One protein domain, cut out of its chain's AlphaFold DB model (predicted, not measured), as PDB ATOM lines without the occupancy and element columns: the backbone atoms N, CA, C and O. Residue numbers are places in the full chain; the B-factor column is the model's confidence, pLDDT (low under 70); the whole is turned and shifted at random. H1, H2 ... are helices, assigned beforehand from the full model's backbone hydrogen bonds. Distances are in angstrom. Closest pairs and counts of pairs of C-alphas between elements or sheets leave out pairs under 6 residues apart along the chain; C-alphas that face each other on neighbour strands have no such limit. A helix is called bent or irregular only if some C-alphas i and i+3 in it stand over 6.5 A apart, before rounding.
ATOM      1  N   ARG A 221      98.510 190.999 196.543       89.19
ATOM      2  CA  ARG A 221      98.877 192.222 195.801       89.19
ATOM      3  C   ARG A 221      99.158 191.993 194.312       89.19
ATOM      4  O   ARG A 221      99.070 192.932 193.526       89.19
ATOM      5  N   ARG A 222      99.500 190.760 193.914       90.94
ATOM      6  CA  ARG A 222      99.914 190.416 192.536       90.94
ATOM      7  C   ARG A 222      98.889 190.795 191.449       90.94
ATOM      8  O   ARG A 222      99.324 191.341 190.444       90.94
ATOM      9  N   PRO A 223      97.570 190.567 191.600       91.81
ATOM     10  CA  PRO A 223      96.584 190.962 190.589       91.81
ATOM     11  C   PRO A 223      96.482 192.480 190.375       91.81
ATOM     12  O   PRO A 223      96.050 192.920 189.317       91.81
ATOM     13  N   PHE A 224      96.898 193.287 191.355       93.88
ATOM     14  CA  PHE A 224      96.695 194.737 191.363       93.88
ATOM     15  C   PHE A 224      97.932 195.533 190.919       93.88
ATOM     16  O   PHE A 224      97.963 196.755 191.065       93.88
ATOM     17  N   THR A 225      98.960 194.880 190.363       94.25
ATOM     18  CA  THR A 225     100.209 195.550 189.951       94.25
ATOM     19  C   THR A 225      99.974 196.657 188.933       94.25
ATOM     20  O   THR A 225     100.524 197.740 189.093       94.25
ATOM     21  N   ALA A 226      99.087 196.448 187.957       94.00
ATOM     22  CA  ALA A 226      98.746 197.470 186.969       94.00
ATOM     23  C   ALA A 226      98.134 198.732 187.613       94.00
ATOM     24  O   ALA A 226      98.454 199.859 187.223       94.00
ATOM     25  N   ALA A 227      97.299 198.562 188.643       95.12
ATOM     26  CA  ALA A 227      96.739 199.679 189.399       95.12
ATOM     27  C   ALA A 227      97.828 200.407 190.204       95.12
ATOM     28  O   ALA A 227      97.910 201.634 190.145       95.12
ATOM     29  N   LEU A 228      98.714 199.665 190.880       95.81
ATOM     30  CA  LEU A 228      99.861 200.229 191.608       95.81
ATOM     31  C   LEU A 228     100.778 201.036 190.676       95.81
ATOM     32  O   LEU A 228     101.153 202.162 190.996       95.81
ATOM     33  N   GLU A 229     101.100 200.494 189.501       95.31
ATOM     34  CA  GLU A 229     101.900 201.171 188.475       95.31
ATOM     35  C   GLU A 229     101.222 202.457 188.004       95.31
ATOM     36  O   GLU A 229     101.872 203.501 187.917       95.31
ATOM     37  N   THR A 230      99.912 202.415 187.762       95.50
ATOM     38  CA  THR A 230      99.130 203.589 187.350       95.50
ATOM     39  C   THR A 230      99.175 204.687 188.416       95.50
ATOM     40  O   THR A 230      99.453 205.847 188.104       95.50
ATOM     41  N   VAL A 231      98.989 204.330 189.690       95.69
ATOM     42  CA  VAL A 231      99.056 205.282 190.812       95.69
ATOM     43  C   VAL A 231     100.473 205.803 191.045       95.69
ATOM     44  O   VAL A 231     100.640 206.939 191.481       95.69
ATOM     45  N   ILE A 232     101.518 205.038 190.735       95.50
ATOM     46  CA  ILE A 232     102.900 205.526 190.838       95.50
ATOM     47  C   ILE A 232     103.243 206.485 189.693       95.50
ATOM     48  O   ILE A 232     103.870 207.515 189.931       95.50
ATOM     49  N   ARG A 233     102.791 206.184 188.470       94.12
ATOM     50  CA  ARG A 233     103.094 206.963 187.257       94.12
ATOM     51  C   ARG A 233     102.276 208.246 187.117       94.12
ATOM     52  O   ARG A 233     102.708 209.145 186.398       94.12
ATOM     53  N   ARG A 234     101.099 208.347 187.748       93.25
ATOM     54  CA  ARG A 234     100.215 209.517 187.576       93.25
ATOM     55  C   ARG A 234     100.891 210.821 188.010       93.25
ATOM     56  O   ARG A 234     101.587 210.862 189.028       93.25
ATOM     57  N   SER A 235     100.641 211.907 187.287       88.88
ATOM     58  CA  SER A 235     101.191 213.228 187.613       88.88
ATOM     59  C   SER A 235     100.430 213.924 188.742       88.88
ATOM     60  O   SER A 235     101.017 214.704 189.488       88.88
ATOM     61  N   GLN A 236      99.142 213.619 188.907       91.56
ATOM     62  CA  GLN A 236      98.289 214.243 189.910       91.56
ATOM     63  C   GLN A 236      98.662 213.783 191.333       91.56
ATOM     64  O   GLN A 236      98.944 212.596 191.543       91.56
ATOM     65  N   PRO A 237      98.682 214.700 192.321       91.44
ATOM     66  CA  PRO A 237      98.822 214.340 193.729       91.44
ATOM     67  C   PRO A 237      97.578 213.595 194.233       91.44
ATOM     68  O   PRO A 237      96.545 213.582 193.566       91.44
ATOM     69  N   PHE A 238      97.683 212.984 195.417       94.25
ATOM     70  CA  PHE A 238      96.517 212.396 196.075       94.25
ATOM     71  C   PHE A 238      95.520 213.480 196.485       94.25
ATOM     72  O   PHE A 238      95.924 214.512 197.028       94.25
ATOM     73  N   SER A 239      94.235 213.242 196.224       95.19
ATOM     74  CA  SER A 239      93.166 214.057 196.803       95.19
ATOM     75  C   SER A 239      92.953 213.696 198.276       95.19
ATOM     76  O   SER A 239      93.431 212.666 198.750       95.19
ATOM     77  N   ILE A 240      92.222 214.545 199.002       94.94
ATOM     78  CA  ILE A 240      91.858 214.283 200.402       94.94
ATOM     79  C   ILE A 240      91.031 212.992 200.493       94.94
ATOM     80  O   ILE A 240      91.377 212.113 201.275       94.94
ATOM     81  N   ASP A 241      90.043 212.822 199.612       95.19
ATOM     82  CA  ASP A 241      89.201 211.621 199.572       95.19
ATOM     83  C   ASP A 241      90.030 210.342 199.360       95.19
ATOM     84  O   ASP A 241      89.805 209.319 200.000       95.19
ATOM     85  N   GLU A 242      91.039 210.386 198.482       94.38
ATOM     86  CA  GLU A 242      91.927 209.244 198.241       94.38
ATOM     87  C   GLU A 242      92.806 208.906 199.449       94.38
ATOM     88  O   GLU A 242      93.092 207.733 199.693       94.38
ATOM     89  N   ILE A 243      93.241 209.926 200.190       94.19
ATOM     90  CA  ILE A 243      94.021 209.758 201.419       94.19
ATOM     91  C   ILE A 243      93.162 209.097 202.497       94.19
ATOM     92  O   ILE A 243      93.646 208.194 203.172       94.19
ATOM     93  N   GLU A 244      91.900 209.506 202.632       94.69
ATOM     94  CA  GLU A 244      90.964 208.933 203.603       94.69
ATOM     95  C   GLU A 244      90.568 207.487 203.264       94.69
ATOM     96  O   GLU A 244      90.335 206.682 204.165       94.69
ATOM     97  N   MET A 245      90.536 207.127 201.975       93.31
ATOM     98  CA  MET A 245      90.225 205.765 201.524       93.31
ATOM     99  C   MET A 245      91.354 204.754 201.767       93.31
ATOM    100  O   MET A 245      91.088 203.554 201.884       93.31
ATOM    101  N   LEU A 246      92.615 205.193 201.785       94.81
ATOM    102  CA  LEU A 246      93.769 204.299 201.846       94.81
ATOM    103  C   LEU A 246      94.272 204.107 203.285       94.81
ATOM    104  O   LEU A 246      94.460 205.084 204.009       94.81
ATOM    105  N   PRO A 247      94.616 202.872 203.697       94.81
ATOM    106  CA  PRO A 247      95.282 202.666 204.975       94.81
ATOM    107  C   PRO A 247      96.667 203.330 204.975       94.81
ATOM    108  O   PRO A 247      97.356 203.356 203.948       94.81
ATOM    109  N   SER A 248      97.098 203.829 206.141       94.00
ATOM    110  CA  SER A 248      98.337 204.610 206.313       94.00
ATOM    111  C   SER A 248      99.566 203.938 205.710       94.00
ATOM    112  O   SER A 248     100.402 204.589 205.077       94.00
ATOM    113  N   ASP A 249      99.665 202.623 205.876       93.75
ATOM    114  CA  ASP A 249     100.817 201.838 205.449       93.75
ATOM    115  C   ASP A 249     100.868 201.733 203.923       93.75
ATOM    116  O   ASP A 249     101.929 201.904 203.313       93.75
ATOM    117  N   MET A 250      99.707 201.530 203.292       94.69
ATOM    118  CA  MET A 250      99.580 201.501 201.836       94.69
ATOM    119  C   MET A 250      99.834 202.886 201.238       94.69
ATOM    120  O   MET A 250     100.593 203.005 200.277       94.69
ATOM    121  N   LEU A 251      99.273 203.941 201.837       95.38
ATOM    122  CA  LEU A 251      99.509 205.321 201.416       95.38
ATOM    123  C   LEU A 251     101.000 205.676 201.488       95.38
ATOM    124  O   LEU A 251     101.562 206.205 200.530       95.38
ATOM    125  N   THR A 252     101.672 205.323 202.585       95.06
ATOM    126  CA  THR A 252     103.112 205.555 202.760       95.06
ATOM    127  C   THR A 252     103.933 204.806 201.709       95.06
ATOM    128  O   THR A 252     104.858 205.373 201.124       95.06
ATOM    129  N   ALA A 253     103.588 203.545 201.427       95.00
ATOM    130  CA  ALA A 253     104.247 202.751 200.394       95.00
ATOM    131  C   ALA A 253     104.054 203.351 198.989       95.00
ATOM    132  O   ALA A 253     105.016 203.441 198.221       95.00
ATOM    133  N   LEU A 254     102.845 203.821 198.670       95.88
ATOM    134  CA  LEU A 254     102.537 204.497 197.408       95.88
ATOM    135  C   LEU A 254     103.291 205.823 197.275       95.88
ATOM    136  O   LEU A 254     103.917 206.061 196.243       95.88
ATOM    137  N   CYS A 255     103.300 206.659 198.314       95.12
ATOM    138  CA  CYS A 255     104.061 207.910 198.339       95.12
ATOM    139  C   CYS A 255     105.560 207.661 198.132       95.12
ATOM    140  O   CYS A 255     106.174 208.306 197.282       95.12
ATOM    141  N   ARG A 256     106.132 206.665 198.820       95.56
ATOM    142  CA  ARG A 256     107.529 206.247 198.629       95.56
ATOM    143  C   ARG A 256     107.797 205.791 197.193       95.56
ATOM    144  O   ARG A 256     108.811 206.167 196.609       95.56
ATOM    145  N   GLY A 257     106.901 204.987 196.617       95.44
ATOM    146  CA  GLY A 257     107.014 204.529 195.231       95.44
ATOM    147  C   GLY A 257     106.972 205.678 194.228       95.44
ATOM    148  O   GLY A 257     107.791 205.723 193.313       95.44
ATOM    149  N   ARG A 258     106.079 206.648 194.445       95.25
ATOM    150  CA  ARG A 258     105.964 207.868 193.633       95.25
ATOM    151  C   ARG A 258     107.209 208.738 193.718       95.25
ATOM    152  O   ARG A 258     107.727 209.147 192.684       95.25
ATOM    153  N   GLU A 259     107.714 208.993 194.922       94.81
ATOM    154  CA  GLU A 259     108.936 209.775 195.123       94.81
ATOM    155  C   GLU A 259     110.124 209.131 194.399       94.81
ATOM    156  O   GLU A 259     110.859 209.803 193.671       94.81
ATOM    157  N   TRP A 260     110.277 207.810 194.538       94.69
ATOM    158  CA  TRP A 260     111.330 207.076 193.846       94.69
ATOM    159  C   TRP A 260     111.169 207.169 192.326       94.69
ATOM    160  O   TRP A 260     112.128 207.496 191.626       94.69
ATOM    161  N   TYR A 261     109.953 206.968 191.818       94.88
ATOM    162  CA  TYR A 261     109.667 207.056 190.392       94.88
ATOM    163  C   TYR A 261     110.020 208.433 189.819       94.88
ATOM    164  O   TYR A 261     110.765 208.514 188.842       94.88
ATOM    165  N   ILE A 262     109.567 209.512 190.463       92.25
ATOM    166  CA  ILE A 262     109.846 210.893 190.045       92.25
ATOM    167  C   ILE A 262     111.354 211.173 190.070       92.25
ATOM    168  O   ILE A 262     111.900 211.741 189.122       92.25
ATOM    169  N   ARG A 263     112.056 210.740 191.125       91.94
ATOM    170  CA  ARG A 263     113.507 210.924 191.248       91.94
ATOM    171  C   ARG A 263     114.276 210.217 190.133       91.94
ATOM    172  O   ARG A 263     115.218 210.793 189.591       91.94
ATOM    173  N   ASP A 264     113.895 208.988 189.800       91.56
ATOM    174  CA  ASP A 264     114.557 208.200 188.757       91.56
ATOM    175  C   ASP A 264     114.286 208.780 187.359       91.56
ATOM    176  O   ASP A 264     115.202 208.850 186.535       91.56
ATOM    177  N   CYS A 265     113.069 209.288 187.126       88.31
ATOM    178  CA  CYS A 265     112.723 210.002 185.895       88.31
ATOM    179  C   CYS A 265     113.546 211.289 185.741       88.31
ATOM    180  O   CYS A 265     114.077 211.549 184.667       88.31
ATOM    181  N   ASN A 266     113.726 212.060 186.819       87.06
ATOM    182  CA  ASN A 266     114.498 213.306 186.785       87.06
ATOM    183  C   ASN A 266     116.009 213.088 186.585       87.06
ATOM    184  O   ASN A 266     116.697 213.975 186.084       87.06
ATOM    185  N   ARG A 267     116.548 211.930 186.985       86.62
ATOM    186  CA  ARG A 267     117.972 211.585 186.801       86.62
ATOM    187  C   ARG A 267     118.304 211.113 185.387       86.62
ATOM    188  O   ARG A 267     119.464 211.177 184.986       86.62
ATOM    189  N   SER A 268     117.314 210.624 184.653       80.44
ATOM    190  CA  SER A 268     117.504 209.995 183.349       80.44
ATOM    191  C   SER A 268     117.114 210.985 182.250       80.44
ATOM    192  O   SER A 268     115.933 211.232 182.024       80.44
ATOM    193  N   PHE A 269     118.101 211.578 181.572       60.94
ATOM    194  CA  PHE A 269     117.871 212.529 180.476       60.94
ATOM    195  C   PHE A 269     117.171 211.808 179.298       60.94
ATOM    196  O   PHE A 269     117.801 211.114 178.508       60.94
ATOM    197  N   SER A 270     115.844 211.943 179.224       69.31
ATOM    198  CA  SER A 270     114.909 211.263 178.307       69.31
ATOM    199  C   SER A 270     114.819 209.734 178.469       69.31
ATOM    200  O   SER A 270     115.582 208.960 177.895       69.31
ATOM    201  N   MET A 271     113.829 209.276 179.239       79.00
ATOM    202  CA  MET A 271     113.391 207.879 179.197       79.00
ATOM    203  C   MET A 271     112.321 207.708 178.117       79.00
ATOM    204  O   MET A 271     111.419 208.536 178.000       79.00
ATOM    205  N   SER A 272     112.395 206.617 177.354       87.88
ATOM    206  CA  SER A 272     111.290 206.203 176.487       87.88
ATOM    207  C   SER A 272     110.070 205.789 177.320       87.88
ATOM    208  O   SER A 272     110.199 205.448 178.496       87.88
ATOM    209  N   GLU A 273     108.883 205.764 176.709       86.31
ATOM    210  CA  GLU A 273     107.640 205.329 177.370       86.31
ATOM    211  C   GLU A 273     107.761 203.896 177.928       86.31
ATOM    212  O   GLU A 273     107.457 203.658 179.098       86.31
ATOM    213  N   ALA A 274     108.367 202.987 177.158       87.44
ATOM    214  CA  ALA A 274     108.691 201.635 177.612       87.44
ATOM    215  C   ALA A 274     109.666 201.624 178.805       87.44
ATOM    216  O   ALA A 274     109.515 200.826 179.730       87.44
ATOM    217  N   GLY A 275     110.651 202.529 178.823       88.12
ATOM    218  CA  GLY A 275     111.567 202.686 179.953       88.12
ATOM    219  C   GLY A 275     110.860 203.183 181.216       88.12
ATOM    220  O   GLY A 275     111.136 202.695 182.313       88.12
ATOM    221  N   LEU A 276     109.917 204.117 181.071       88.44
ATOM    222  CA  LEU A 276     109.088 204.621 182.166       88.44
ATOM    223  C   LEU A 276     108.198 203.516 182.751       88.44
ATOM    224  O   LEU A 276     108.094 203.403 183.973       88.44
ATOM    225  N   ALA A 277     107.592 202.684 181.900       90.50
ATOM    226  CA  ALA A 277     106.803 201.532 182.333       90.50
ATOM    227  C   ALA A 277     107.666 200.495 183.077       90.50
ATOM    228  O   ALA A 277     107.329 200.103 184.194       90.50
ATOM    229  N   ALA A 278     108.826 200.125 182.523       92.31
ATOM    230  CA  ALA A 278     109.750 199.178 183.151       92.31
ATOM    231  C   ALA A 278     110.273 199.677 184.511       92.31
ATOM    232  O   ALA A 278     110.413 198.901 185.459       92.31
ATOM    233  N   ASN A 279     110.525 200.985 184.640       92.50
ATOM    234  CA  ASN A 279     110.921 201.575 185.915       92.50
ATOM    235  C   ASN A 279     109.801 201.483 186.963       92.50
ATOM    236  O   ASN A 279     110.063 201.106 188.105       92.50
ATOM    237  N   ALA A 280     108.555 201.771 186.575       93.31
ATOM    238  CA  ALA A 280     107.402 201.635 187.464       93.31
ATOM    239  C   ALA A 280     107.209 200.180 187.927       93.31
ATOM    240  O   ALA A 280     107.089 199.940 189.127       93.31
ATOM    241  N   GLN A 281     107.282 199.211 187.009       93.94
ATOM    242  CA  GLN A 281     107.209 197.777 187.320       93.94
ATOM    243  C   GLN A 281     108.278 197.346 188.326       93.94
ATOM    244  O   GLN A 281     107.987 196.643 189.298       93.94
ATOM    245  N   ARG A 282     109.522 197.801 188.129       94.75
ATOM    246  CA  ARG A 282     110.628 197.525 189.053       94.75
ATOM    247  C   ARG A 282     110.338 198.074 190.451       94.75
ATOM    248  O   ARG A 282     110.497 197.345 191.425       94.75
ATOM    249  N   ILE A 283     109.883 199.323 190.550       94.25
ATOM    250  CA  ILE A 283     109.546 199.960 191.832       94.25
ATOM    251  C   ILE A 283     108.390 199.225 192.519       94.25
ATOM    252  O   ILE A 283     108.461 198.970 193.722       94.25
ATOM    253  N   VAL A 284     107.354 198.836 191.768       94.94
ATOM    254  CA  VAL A 284     106.225 198.073 192.315       94.94
ATOM    255  C   VAL A 284     106.694 196.736 192.875       94.94
ATOM    256  O   VAL A 284     106.372 196.394 194.014       94.94
ATOM    257  N   LYS A 285     107.517 196.007 192.118       93.31
ATOM    258  CA  LYS A 285     108.106 194.750 192.580       93.31
ATOM    259  C   LYS A 285     108.935 194.951 193.848       93.31
ATOM    260  O   LYS A 285     108.804 194.181 194.797       93.31
ATOM    261  N   ASP A 286     109.748 196.003 193.882       93.50
ATOM    262  CA  ASP A 286     110.648 196.295 194.993       93.50
ATOM    263  C   ASP A 286     109.930 196.715 196.282       93.50
ATOM    264  O   ASP A 286     110.406 196.382 197.363       93.50
ATOM    265  N   ILE A 287     108.830 197.463 196.195       92.56
ATOM    266  CA  ILE A 287     108.132 197.994 197.376       92.56
ATOM    267  C   ILE A 287     107.002 197.067 197.826       92.56
ATOM    268  O   ILE A 287     106.830 196.852 199.024       92.56
ATOM    269  N   PHE A 288     106.219 196.533 196.888       91.56
ATOM    270  CA  PHE A 288     104.947 195.882 197.206       91.56
ATOM    271  C   PHE A 288     105.011 194.360 197.165       91.56
ATOM    272  O   PHE A 288     104.165 193.728 197.798       91.56
ATOM    273  N   LEU A 289     105.979 193.784 196.442       88.19
ATOM    274  CA  LEU A 289     106.088 192.336 196.225       88.19
ATOM    275  C   LEU A 289     107.334 191.701 196.867       88.19
ATOM    276  O   LEU A 289     107.451 190.475 196.870       88.19
ATOM    277  N   LYS A 290     108.260 192.486 197.439       77.38
ATOM    278  CA  LYS A 290     109.393 191.926 198.196       77.38
ATOM    279  C   LYS A 290     108.889 191.128 199.399       77.38
ATOM    280  O   LYS A 290     108.158 191.657 200.227       77.38
ATOM    281  N   GLY A 291     109.303 189.861 199.480       60.72
ATOM    282  CA  GLY A 291     108.869 188.917 200.515       60.72
ATOM    283  C   GLY A 291     107.568 188.163 200.206       60.72
ATOM    284  O   GLY A 291     107.154 187.355 201.024       60.72
ATOM    285  N   VAL A 292     106.942 188.392 199.041       55.62
ATOM    286  CA  VAL A 292     105.702 187.710 198.602       55.62
ATOM    287  C   VAL A 292     105.996 186.517 197.669       55.62
ATOM    288  O   VAL A 292     105.099 185.781 197.267       55.62
ATOM    289  N   ASP A 293     107.266 186.275 197.337       39.12
ATOM    290  CA  ASP A 293     107.699 185.026 196.707       39.12
ATOM    291  C   ASP A 293     107.880 183.962 197.797       39.12
ATOM    292  O   ASP A 293     108.979 183.841 198.329       39.12
ATOM    293  N   LEU A 294     106.788 183.279 198.170       35.53
ATOM    294  CA  LEU A 294     106.698 181.896 198.694       35.53
ATOM    295  C   LEU A 294     105.283 181.645 199.269       35.53
ATOM    296  O   LEU A 294     105.110 181.492 200.476       35.53
ATOM    297  N   ALA A 295     104.274 181.635 198.398       32.41
ATOM    298  CA  ALA A 295     103.002 180.926 198.578       32.41
ATOM    299  C   ALA A 295     102.318 180.794 197.212       32.41
ATOM    300  O   ALA A 295     102.263 181.814 196.478       32.41
TER     301      ALA A 295
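This is residues 221 to 295 of the 295 residues of the protein "BTB domain-containing protein" of Hericium alpestre (UniProt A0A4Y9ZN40). A helical hairpin of two long helices, H3 and H4, forms the body, and H1 packs across it at a steep angle, touching both H3 and H4. The short helix H2 sits off to the side near the beginning of H3, and residues 289 to 295 make a tail after H4. The printed part has 75 residues with four named helices, in the order H1, H2, H3, H4, and no named strand; the class is all helix. The whole is compact, with a radius of gyration of the C-alphas of 12.8 A, and its outline is flat, spanning 36 by 35 by 17 A.

H1 is residues 222 to 233, 17.7 A from first to last C-alpha, beginning with C-alpha 222 at (99.914, 190.416, 192.536). It is irregular: C-alphas 223 and 226 are 7.8 A apart. H2 is residues 240 to 245, six residues. H3, the longest helix, is residues 248 to 267 and measures 28.5 A, beginning with C-alpha 248 at (98.337, 204.610, 206.313). H4 is residues 273 to 288, 22.1 A long, and ends with C-alpha 288 at (104.947, 195.882, 197.206).

H3 and H4 are a hairpin: they touch and run opposite ways at 35.2 degrees, only just a steep tilt, and their closest C-alphas, those of Gly 257 and Ile 283, are 6.2 A apart. H1 touches H3 with residues 228 to 233 alone, the same way at a steep tilt of 55 degrees; the closest C-alphas are those of Ile 232 and Arg 258, 4.8 A apart. H1 also touches H4, of which residues 277 to 284 alone take part, opposite ways at a steep tilt of 59 degrees; the closest C-alphas are those of Glu 229 and Ala 280, 5.6 A apart. H2 is close to H3 but not clearly touching it, with the closest C-alphas, those of Ile 243 and Leu 251, 7.1 A apart. H2 is apart from H1 and from H4. In H2, H3 and H4 every O i to N i+4 pair is within hydrogen-bond range; in H1 6 of 8 are.

The two C-alphas farthest apart are those of Phe 269 and Ala 295, 39.3 A; Ala 295 is the chain's last residue. The printed part has no cut. The links from H2 to H3 and from H3 to H4 are tight, the link from H1 to H2 is short, and there is no long link. The mean pLDDT of the printed part is 88.4, and the model's confidence is under 70 at residues 269 to 270 and 291 to 295.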